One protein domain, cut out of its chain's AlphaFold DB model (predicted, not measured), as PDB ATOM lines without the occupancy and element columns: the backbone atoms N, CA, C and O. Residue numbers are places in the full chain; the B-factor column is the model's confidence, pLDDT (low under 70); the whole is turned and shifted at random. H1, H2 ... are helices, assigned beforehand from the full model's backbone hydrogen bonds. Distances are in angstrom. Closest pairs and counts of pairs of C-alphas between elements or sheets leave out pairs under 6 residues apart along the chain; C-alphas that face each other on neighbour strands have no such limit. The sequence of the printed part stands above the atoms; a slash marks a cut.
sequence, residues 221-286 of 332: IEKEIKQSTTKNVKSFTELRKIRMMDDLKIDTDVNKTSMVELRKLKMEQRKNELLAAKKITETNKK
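AT A GLANCE: This is residues 221 to 286 of the 332 residues of an uncharacterized protein of viral metagenome (UniProt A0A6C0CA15). A small body, made of H2, the looping link after it and the beginning of H3, has an arm at either end: H1, residues 221 to 229, sticks out at one, and residues 270 to 286, of which 270 to 284 belong to H3, at the other. The 66 printed residues have three named helices, H1, H2 and H3 along the chain, and no named strand; the class is all helix. The whole is extended, with a radius of gyration of the C-alphas of 17.0 A and spans of 57 by 28 by 17 A.

HOW THE PARTS SIT: Start at H1, residues 221 to 229, which is apart from H2, residues 236 to 247, and from H3, residues 259 to 284. H2 touches H3 with residues 241 to 245 alone, meeting residues 259 to 266; the closest C-alphas, Lys 241 and Met 259, are 6.2 A apart. They run the same way at a shallow tilt of 26 degrees. In H1, H2 and H3 every O i to N i+4 pair is within hydrogen-bond range.

IN THESE COORDINATES: Find C-alpha 221 at (-19.796, 3.632, -31.072); H1 runs from there to Thr 229. H2 runs 16.5 A from Phe 236 to Asp 247. H3 runs 37.1 A from Met 259 to C-alpha 284 at (-17.285, 54.026, -23.222).

THE WHOLE: The farthest C-alphas, Lys 223 and Lys 286, are 56.6 A apart. The printed part has no cut; the link H2 to H3 is long. Confidence is under 70 at residues 225 to 233 and 282 to 286.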
ATOM      1  N   ILE A 221     -19.805   2.191 -30.825       76.44
ATOM      2  CA  ILE A 221     -19.796   3.632 -31.072       76.44
ATOM      3  C   ILE A 221     -19.673   4.394 -29.755       76.44
ATOM      4  O   ILE A 221     -18.901   5.331 -29.670       76.44
ATOM      5  N   GLU A 222     -20.343   3.978 -28.682       76.19
ATOM      6  CA  GLU A 222     -20.157   4.576 -27.358       76.19
ATOM      7  C   GLU A 222     -18.748   4.347 -26.814       76.19
ATOM      8  O   GLU A 222     -18.198   5.239 -26.174       76.19
ATOM      9  N   LYS A 223     -18.157   3.166 -27.031       80.19
ATOM     10  CA  LYS A 223     -16.768   2.893 -26.636       80.19
ATOM     11  C   LYS A 223     -15.785   3.706 -27.467       80.19
ATOM     12  O   LYS A 223     -14.842   4.232 -26.895       80.19
ATOM     13  N   GLU A 224     -16.023   3.842 -28.763       74.50
ATOM     14  CA  GLU A 224     -15.206   4.617 -29.695       74.50
ATOM     15  C   GLU A 224     -15.326   6.118 -29.421       74.50
ATOM     16  O   GLU A 224     -14.308   6.782 -29.292       74.50
ATOM     17  N   ILE A 225     -16.540   6.628 -29.187       67.50
ATOM     18  CA  ILE A 225     -16.796   7.996 -28.722       67.50
ATOM     19  C   ILE A 225     -16.145   8.207 -27.363       67.50
ATOM     20  O   ILE A 225     -15.496   9.220 -27.160       67.50
ATOM     21  N   LYS A 226     -16.269   7.288 -26.401       69.50
ATOM     22  CA  LYS A 226     -15.578   7.422 -25.108       69.50
ATOM     23  C   LYS A 226     -14.062   7.435 -25.290       69.50
ATOM     24  O   LYS A 226     -13.418   8.304 -24.729       69.50
ATOM     25  N   GLN A 227     -13.498   6.555 -26.114       65.12
ATOM     26  CA  GLN A 227     -12.063   6.526 -26.419       65.12
ATOM     27  C   GLN A 227     -11.585   7.777 -27.171       65.12
ATOM     28  O   GLN A 227     -10.496   8.273 -26.889       65.12
ATOM     29  N   SER A 228     -12.392   8.322 -28.083       58.44
ATOM     30  CA  SER A 228     -12.074   9.540 -28.831       58.44
ATOM     31  C   SER A 228     -12.257  10.800 -27.979       58.44
ATOM     32  O   SER A 228     -11.468  11.737 -28.085       58.44
ATOM     33  N   THR A 229     -13.267  10.831 -27.104       60.22
ATOM     34  CA  THR A 229     -13.565  11.963 -26.210       60.22
ATOM     35  C   THR A 229     -12.639  11.994 -25.000       60.22
ATOM     36  O   THR A 229     -12.196  13.068 -24.598       60.22
ATOM     37  N   THR A 230     -12.247  10.841 -24.451       58.59
ATOM     38  CA  THR A 230     -11.138  10.743 -23.497       58.59
ATOM     39  C   THR A 230      -9.842  10.527 -24.274       58.59
ATOM     40  O   THR A 230      -9.323   9.422 -24.258       58.59
ATOM     41  N   LYS A 231      -9.342  11.556 -24.975       64.62
ATOM     42  CA  LYS A 231      -8.100  11.581 -25.788       64.62
ATOM     43  C   LYS A 231      -6.937  10.702 -25.242       64.62
ATOM     44  O   LYS A 231      -6.019  11.270 -24.688       64.62
ATOM     45  N   ASN A 232      -6.928   9.365 -25.341       65.88
ATOM     46  CA  ASN A 232      -5.899   8.449 -24.785       65.88
ATOM     47  C   ASN A 232      -5.133   8.960 -23.536       65.88
ATOM     48  O   ASN A 232      -3.904   8.891 -23.475       65.88
ATOM     49  N   VAL A 233      -5.839   9.528 -22.552       67.12
ATOM     50  CA  VAL A 233      -5.168  10.327 -21.524       67.12
ATOM     51  C   VAL A 233      -4.626   9.410 -20.435       67.12
ATOM     52  O   VAL A 233      -5.393   8.734 -19.750       67.12
ATOM     53  N   LYS A 234      -3.301   9.374 -20.257       79.56
ATOM     54  CA  LYS A 234      -2.622   8.411 -19.371       79.56
ATOM     55  C   LYS A 234      -2.729   8.795 -17.896       79.56
ATOM     56  O   LYS A 234      -2.490   7.965 -17.022       79.56
ATOM     57  N   SER A 235      -3.057  10.055 -17.598       83.31
ATOM     58  CA  SER A 235      -3.096  10.573 -16.227       83.31
ATOM     59  C   SER A 235      -4.049  11.759 -16.033       83.31
ATOM     60  O   SER A 235      -4.297  12.555 -16.935       83.31
ATOM     61  N   PHE A 236      -4.536  11.947 -14.802       81.38
ATOM     62  CA  PHE A 236      -5.368  13.105 -14.440       81.38
ATOM     63  C   PHE A 236      -4.665  14.456 -14.639       81.38
ATOM     64  O   PHE A 236      -5.315  15.472 -14.891       81.38
ATOM     65  N   THR A 237      -3.339  14.490 -14.517       84.50
ATOM     66  CA  THR A 237      -2.543  15.695 -14.770       84.50
ATOM     67  C   THR A 237      -2.560  16.068 -16.247       84.50
ATOM     68  O   THR A 237      -2.714  17.241 -16.569       84.50
ATOM     69  N   GLU A 238      -2.473  15.084 -17.136       84.00
ATOM     70  CA  GLU A 238      -2.588  15.258 -18.584       84.00
ATOM     71  C   GLU A 238      -4.013  15.665 -18.996       84.00
ATOM     72  O   GLU A 238      -4.171  16.591 -19.787       84.00
ATOM     73  N   LEU A 239      -5.054  15.107 -18.359       85.94
ATOM     74  CA  LEU A 239      -6.447  15.550 -18.561       85.94
ATOM     75  C   LEU A 239      -6.609  17.030 -18.208       85.94
ATOM     76  O   LEU A 239      -7.233  17.802 -18.936       85.94
ATOM     77  N   ARG A 240      -6.019  17.438 -17.081       87.75
ATOM     78  CA  ARG A 240      -6.025  18.834 -16.649       87.75
ATOM     79  C   ARG A 240      -5.251  19.729 -17.624       87.75
ATOM     80  O   ARG A 240      -5.724  20.832 -17.885       87.75
ATOM     81  N   LYS A 241      -4.112  19.275 -18.167       90.06
ATOM     82  CA  LYS A 241      -3.365  20.002 -19.210       90.06
ATOM     83  C   LYS A 241      -4.219  20.216 -20.453       90.06
ATOM     84  O   LYS A 241      -4.343  21.351 -20.889       90.06
ATOM     85  N   ILE A 242      -4.829  19.150 -20.972       85.81
ATOM     86  CA  ILE A 242      -5.686  19.185 -22.162       85.81
ATOM     87  C   ILE A 242      -6.805  20.202 -21.977       85.81
ATOM     88  O   ILE A 242      -6.938  21.103 -22.791       85.81
ATOM     89  N   ARG A 243      -7.537  20.125 -20.858       88.56
ATOM     90  CA  ARG A 243      -8.615  21.076 -20.569       88.56
ATOM     91  C   ARG A 243      -8.117  22.521 -20.530       88.56
ATOM     92  O   ARG A 243      -8.774  23.403 -21.056       88.56
ATOM     93  N   MET A 244      -6.955  22.768 -19.922       87.81
ATOM     94  CA  MET A 244      -6.372  24.112 -19.900       87.81
ATOM     95  C   MET A 244      -5.907  24.580 -21.282       87.81
ATOM     96  O   MET A 244      -6.035  25.760 -21.572       87.81
ATOM     97  N   MET A 245      -5.368  23.698 -22.125       87.81
ATOM     98  CA  MET A 245      -5.020  24.046 -23.507       87.81
ATOM     99  C   MET A 245      -6.261  24.342 -24.343       87.81
ATOM    100  O   MET A 245      -6.241  25.308 -25.096       87.81
ATOM    101  N   ASP A 246      -7.340  23.575 -24.159       88.25
ATOM    102  CA  ASP A 246      -8.623  23.805 -24.824       88.25
ATOM    103  C   ASP A 246      -9.227  25.162 -24.380       88.25
ATOM    104  O   ASP A 246      -9.616  25.959 -25.233       88.25
ATOM    105  N   ASP A 247      -9.211  25.483 -23.074       87.56
ATOM    106  CA  ASP A 247      -9.619  26.800 -22.537       87.56
ATOM    107  C   ASP A 247      -8.816  27.953 -23.181       87.56
ATOM    108  O   ASP A 247      -9.367  28.998 -23.529       87.56
ATOM    109  N   LEU A 248      -7.499  27.760 -23.326       86.12
ATOM    110  CA  LEU A 248      -6.552  28.744 -23.864       86.12
ATOM    111  C   LEU A 248      -6.484  28.733 -25.404       86.12
ATOM    112  O   LEU A 248      -5.734  29.520 -25.979       86.12
ATOM    113  N   LYS A 249      -7.236  27.842 -26.069       86.69
ATOM    114  CA  LYS A 249      -7.206  27.601 -27.524       86.69
ATOM    115  C   LYS A 249      -5.787  27.373 -28.071       86.69
ATOM    116  O   LYS A 249      -5.432  27.876 -29.134       86.69
ATOM    117  N   ILE A 250      -4.967  26.634 -27.325       83.38
ATOM    118  CA  ILE A 250      -3.590  26.304 -27.703       83.38
ATOM    119  C   ILE A 250      -3.598  25.011 -28.520       83.38
ATOM    120  O   ILE A 250      -3.855  23.937 -27.978       83.38
ATOM    121  N   ASP A 251      -3.242  25.110 -29.798       78.31
ATOM    122  CA  ASP A 251      -3.124  23.956 -30.693       78.31
ATOM    123  C   ASP A 251      -1.684  23.412 -30.695       78.31
ATOM    124  O   ASP A 251      -0.911  23.565 -31.641       78.31
ATOM    125  N   THR A 252      -1.270  22.853 -29.555       80.25
ATOM    126  CA  THR A 252       0.047  22.218 -29.384       80.25
ATOM    127  C   THR A 252      -0.080  20.862 -28.704       80.25
ATOM    128  O   THR A 252      -1.017  20.620 -27.947       80.25
ATOM    129  N   ASP A 253       0.911  19.995 -28.908       80.44
ATOM    130  CA  ASP A 253       0.994  18.700 -28.229       80.44
ATOM    131  C   ASP A 253       1.067  18.855 -26.693       80.44
ATOM    132  O   ASP A 253       1.907  19.579 -26.155       80.44
ATOM    133  N   VAL A 254       0.220  18.101 -25.985       79.94
ATOM    134  CA  VAL A 254       0.088  18.061 -24.517       79.94
ATOM    135  C   VAL A 254       1.415  17.739 -23.823       79.94
ATOM    136  O   VAL A 254       1.666  18.180 -22.693       79.94
ATOM    137  N   ASN A 255       2.275  16.963 -24.489       79.38
ATOM    138  CA  ASN A 255       3.573  16.559 -23.950       79.38
ATOM    139  C   ASN A 255       4.610  17.682 -23.984       79.38
ATOM    140  O   ASN A 255       5.514  17.695 -23.149       79.38
ATOM    141  N   LYS A 256       4.470  18.634 -24.912       84.31
ATOM    142  CA  LYS A 256       5.405  19.753 -25.071       84.31
ATOM    143  C   LYS A 256       5.131  20.869 -24.071       84.31
ATOM    144  O   LYS A 256       6.061  21.550 -23.656       84.31
ATOM    145  N   THR A 257       3.881  21.013 -23.640       82.25
ATOM    146  CA  THR A 257       3.475  22.133 -22.792       82.25
ATOM    147  C   THR A 257       3.509  21.769 -21.309       82.25
ATOM    148  O   THR A 257       2.923  20.775 -20.846       82.25
ATOM    149  N   SER A 258       4.196  22.588 -20.514       88.44
ATOM    150  CA  SER A 258       4.255  22.402 -19.067       88.44
ATOM    151  C   SER A 258       2.980  22.904 -18.382       88.44
ATOM    152  O   SER A 258       2.413  23.934 -18.739       88.44
ATOM    153  N   MET A 259       2.553  22.230 -17.308       88.31
ATOM    154  CA  MET A 259       1.443  22.715 -16.467       88.31
ATOM    155  C   MET A 259       1.713  24.110 -15.885       88.31
ATOM    156  O   MET A 259       0.774  24.851 -15.608       88.31
ATOM    157  N   VAL A 260       2.981  24.447 -15.642       89.56
ATOM    158  CA  VAL A 260       3.375  25.749 -15.088       89.56
ATOM    159  C   VAL A 260       3.190  26.848 -16.133       89.56
ATOM    160  O   VAL A 260       2.631  27.898 -15.822       89.56
ATOM    161  N   GLU A 261       3.581  26.578 -17.375       88.31
ATOM    162  CA  GLU A 261       3.400  27.491 -18.507       88.31
ATOM    163  C   GLU A 261       1.919  27.732 -18.786       88.31
ATOM    164  O   GLU A 261       1.504  28.884 -18.877       88.31
ATOM    165  N   LEU A 262       1.093  26.677 -18.789       91.00
ATOM    166  CA  LEU A 262      -0.361  26.810 -18.953       91.00
ATOM    167  C   LEU A 262      -0.991  27.684 -17.867       91.00
ATOM    168  O   LEU A 262      -1.876  28.491 -18.141       91.00
ATOM    169  N   ARG A 263      -0.535  27.558 -16.615       90.94
ATOM    170  CA  ARG A 263      -1.001  28.430 -15.526       90.94
ATOM    171  C   ARG A 263      -0.578  29.878 -15.743       90.94
ATOM    172  O   ARG A 263      -1.391  30.770 -15.514       90.94
ATOM    173  N   LYS A 264       0.663  30.109 -16.177       93.50
ATOM    174  CA  LYS A 264       1.170  31.451 -16.484       93.50
ATOM    175  C   LYS A 264       0.347  32.096 -17.602       93.50
ATOM    176  O   LYS A 264      -0.130  33.210 -17.419       93.50
ATOM    177  N   LEU A 265       0.101  31.362 -18.684       89.81
ATOM    178  CA  LEU A 265      -0.668  31.839 -19.834       89.81
ATOM    179  C   LEU A 265      -2.130  32.113 -19.458       89.81
ATOM    180  O   LEU A 265      -2.665  33.158 -19.808       89.81
ATOM    181  N   LYS A 266      -2.751  31.256 -18.637       91.06
ATOM    182  CA  LYS A 266      -4.109  31.496 -18.116       91.06
ATOM    183  C   LYS A 266      -4.200  32.774 -17.278       91.06
ATOM    184  O   LYS A 266      -5.170  33.522 -17.385       91.06
ATOM    185  N   MET A 267      -3.195  33.043 -16.446       88.88
ATOM    186  CA  MET A 267      -3.138  34.284 -15.665       88.88
ATOM    187  C   MET A 267      -2.911  35.511 -16.550       88.88
ATOM    188  O   MET A 267      -3.503  36.561 -16.307       88.88
ATOM    189  N   GLU A 268      -2.074  35.383 -17.574       91.00
ATOM    190  CA  GLU A 268      -1.804  36.441 -18.542       91.00
ATOM    191  C   GLU A 268      -3.037  36.773 -19.389       91.00
ATOM    192  O   GLU A 268      -3.388  37.945 -19.506       91.00
ATOM    193  N   GLN A 269      -3.764  35.761 -19.870       90.31
ATOM    194  CA  GLN A 269      -5.040  35.941 -20.560       90.31
ATOM    195  C   GLN A 269      -6.034  36.703 -19.678       90.31
ATOM    196  O   GLN A 269      -6.554  37.733 -20.099       90.31
ATOM    197  N   ARG A 270      -6.221  36.276 -18.422       90.19
ATOM    198  CA  ARG A 270      -7.109  36.970 -17.476       90.19
ATOM    199  C   ARG A 270      -6.693  38.428 -17.266       90.19
ATOM    200  O   ARG A 270      -7.538  39.315 -17.189       90.19
ATOM    201  N   LYS A 271      -5.388  38.700 -17.162       92.00
ATOM    202  CA  LYS A 271      -4.871  40.069 -17.029       92.00
ATOM    203  C   LYS A 271      -5.175  40.900 -18.280       92.00
ATOM    204  O   LYS A 271      -5.581  42.053 -18.150       92.00
ATOM    205  N   ASN A 272      -5.009  40.323 -19.464       90.38
ATOM    206  CA  ASN A 272      -5.280  40.990 -20.733       90.38
ATOM    207  C   ASN A 272      -6.775  41.264 -20.927       90.38
ATOM    208  O   ASN A 272      -7.129  42.364 -21.337       90.38
ATOM    209  N   GLU A 273      -7.647  40.327 -20.559       89.00
ATOM    210  CA  GLU A 273      -9.104  40.507 -20.569       89.00
ATOM    211  C   GLU A 273      -9.537  41.626 -19.619       89.00
ATOM    212  O   GLU A 273     -10.315  42.494 -20.007       89.00
ATOM    213  N   LEU A 274      -8.966  41.691 -18.411       89.25
ATOM    214  CA  LEU A 274      -9.219  42.796 -17.481       89.25
ATOM    215  C   LEU A 274      -8.753  44.144 -18.041       89.25
ATOM    216  O   LEU A 274      -9.445  45.148 -17.887       89.25
ATOM    217  N   LEU A 275      -7.586  44.193 -18.687       87.62
ATOM    218  CA  LEU A 275      -7.096  45.416 -19.326       87.62
ATOM    219  C   LEU A 275      -7.962  45.818 -20.525       87.62
ATOM    220  O   LEU A 275      -8.231  47.003 -20.703       87.62
ATOM    221  N   ALA A 276      -8.425  44.857 -21.323       86.88
ATOM    222  CA  ALA A 276      -9.343  45.104 -22.428       86.88
ATOM    223  C   ALA A 276     -10.693  45.625 -21.916       86.88
ATOM    224  O   ALA A 276     -11.172  46.643 -22.409       86.88
ATOM    225  N   ALA A 277     -11.248  45.015 -20.867       84.31
ATOM    226  CA  ALA A 277     -12.462  45.486 -20.207       84.31
ATOM    227  C   ALA A 277     -12.287  46.913 -19.663       84.31
ATOM    228  O   ALA A 277     -13.138  47.768 -19.900       84.31
ATOM    229  N   LYS A 278     -11.148  47.216 -19.024       83.75
ATOM    230  CA  LYS A 278     -10.821  48.582 -18.581       83.75
ATOM    231  C   LYS A 278     -10.776  49.566 -19.746       83.75
ATOM    232  O   LYS A 278     -11.445  50.590 -19.670       83.75
ATOM    233  N   LYS A 279     -10.095  49.242 -20.847       80.56
ATOM    234  CA  LYS A 279     -10.065  50.090 -22.053       80.56
ATOM    235  C   LYS A 279     -11.455  50.305 -22.651       80.56
ATOM    236  O   LYS A 279     -11.784  51.422 -23.036       80.56
ATOM    237  N   ILE A 280     -12.293  49.271 -22.699       75.25
ATOM    238  CA  ILE A 280     -13.685  49.386 -23.155       75.25
ATOM    239  C   ILE A 280     -14.468  50.303 -22.212       75.25
ATOM    240  O   ILE A 280     -15.206  51.167 -22.669       75.25
ATOM    241  N   THR A 281     -14.273  50.194 -20.896       70.31
ATOM    242  CA  THR A 281     -14.921  51.108 -19.944       70.31
ATOM    243  C   THR A 281     -14.380  52.530 -20.042       70.31
ATOM    244  O   THR A 281     -15.140  53.466 -19.868       70.31
ATOM    245  N   GLU A 282     -13.097  52.733 -20.340       66.12
ATOM    246  CA  GLU A 282     -12.495  54.061 -20.499       66.12
ATOM    247  C   GLU A 282     -12.921  54.742 -21.797       66.12
ATOM    248  O   GLU A 282     -13.188  55.937 -21.795       66.12
ATOM    249  N   THR A 283     -13.058  53.980 -22.879       64.25
ATOM    250  CA  THR A 283     -13.571  54.478 -24.163       64.25
ATOM    251  C   THR A 283     -15.085  54.700 -24.135       64.25
ATOM    252  O   THR A 283     -15.570  55.666 -24.716       64.25
ATOM    253  N   ASN A 284     -15.838  53.867 -23.407       61.66
ATOM    254  CA  ASN A 284     -17.285  54.026 -23.222       61.66
ATOM    255  C   ASN A 284     -17.672  54.929 -22.045       61.66
ATOM    256  O   ASN A 284     -18.856  55.249 -21.891       61.66
ATOM    257  N   LYS A 285     -16.713  55.390 -21.229       64.06
ATOM    258  CA  LYS A 285     -16.902  56.559 -20.367       64.06
ATOM    259  C   LYS A 285     -17.076  57.742 -21.309       64.06
ATOM    260  O   LYS A 285     -16.116  58.439 -21.622       64.06
ATOM    261  N   LYS A 286     -18.317  57.969 -21.755       60.50
ATOM    262  CA  LYS A 286     -18.764  59.280 -22.229       60.50
ATOM    263  C   LYS A 286     -18.186  60.267 -21.231       60.50
ATOM    264  O   LYS A 286     -18.513  60.174 -20.045       60.50
TER     265      LYS A 286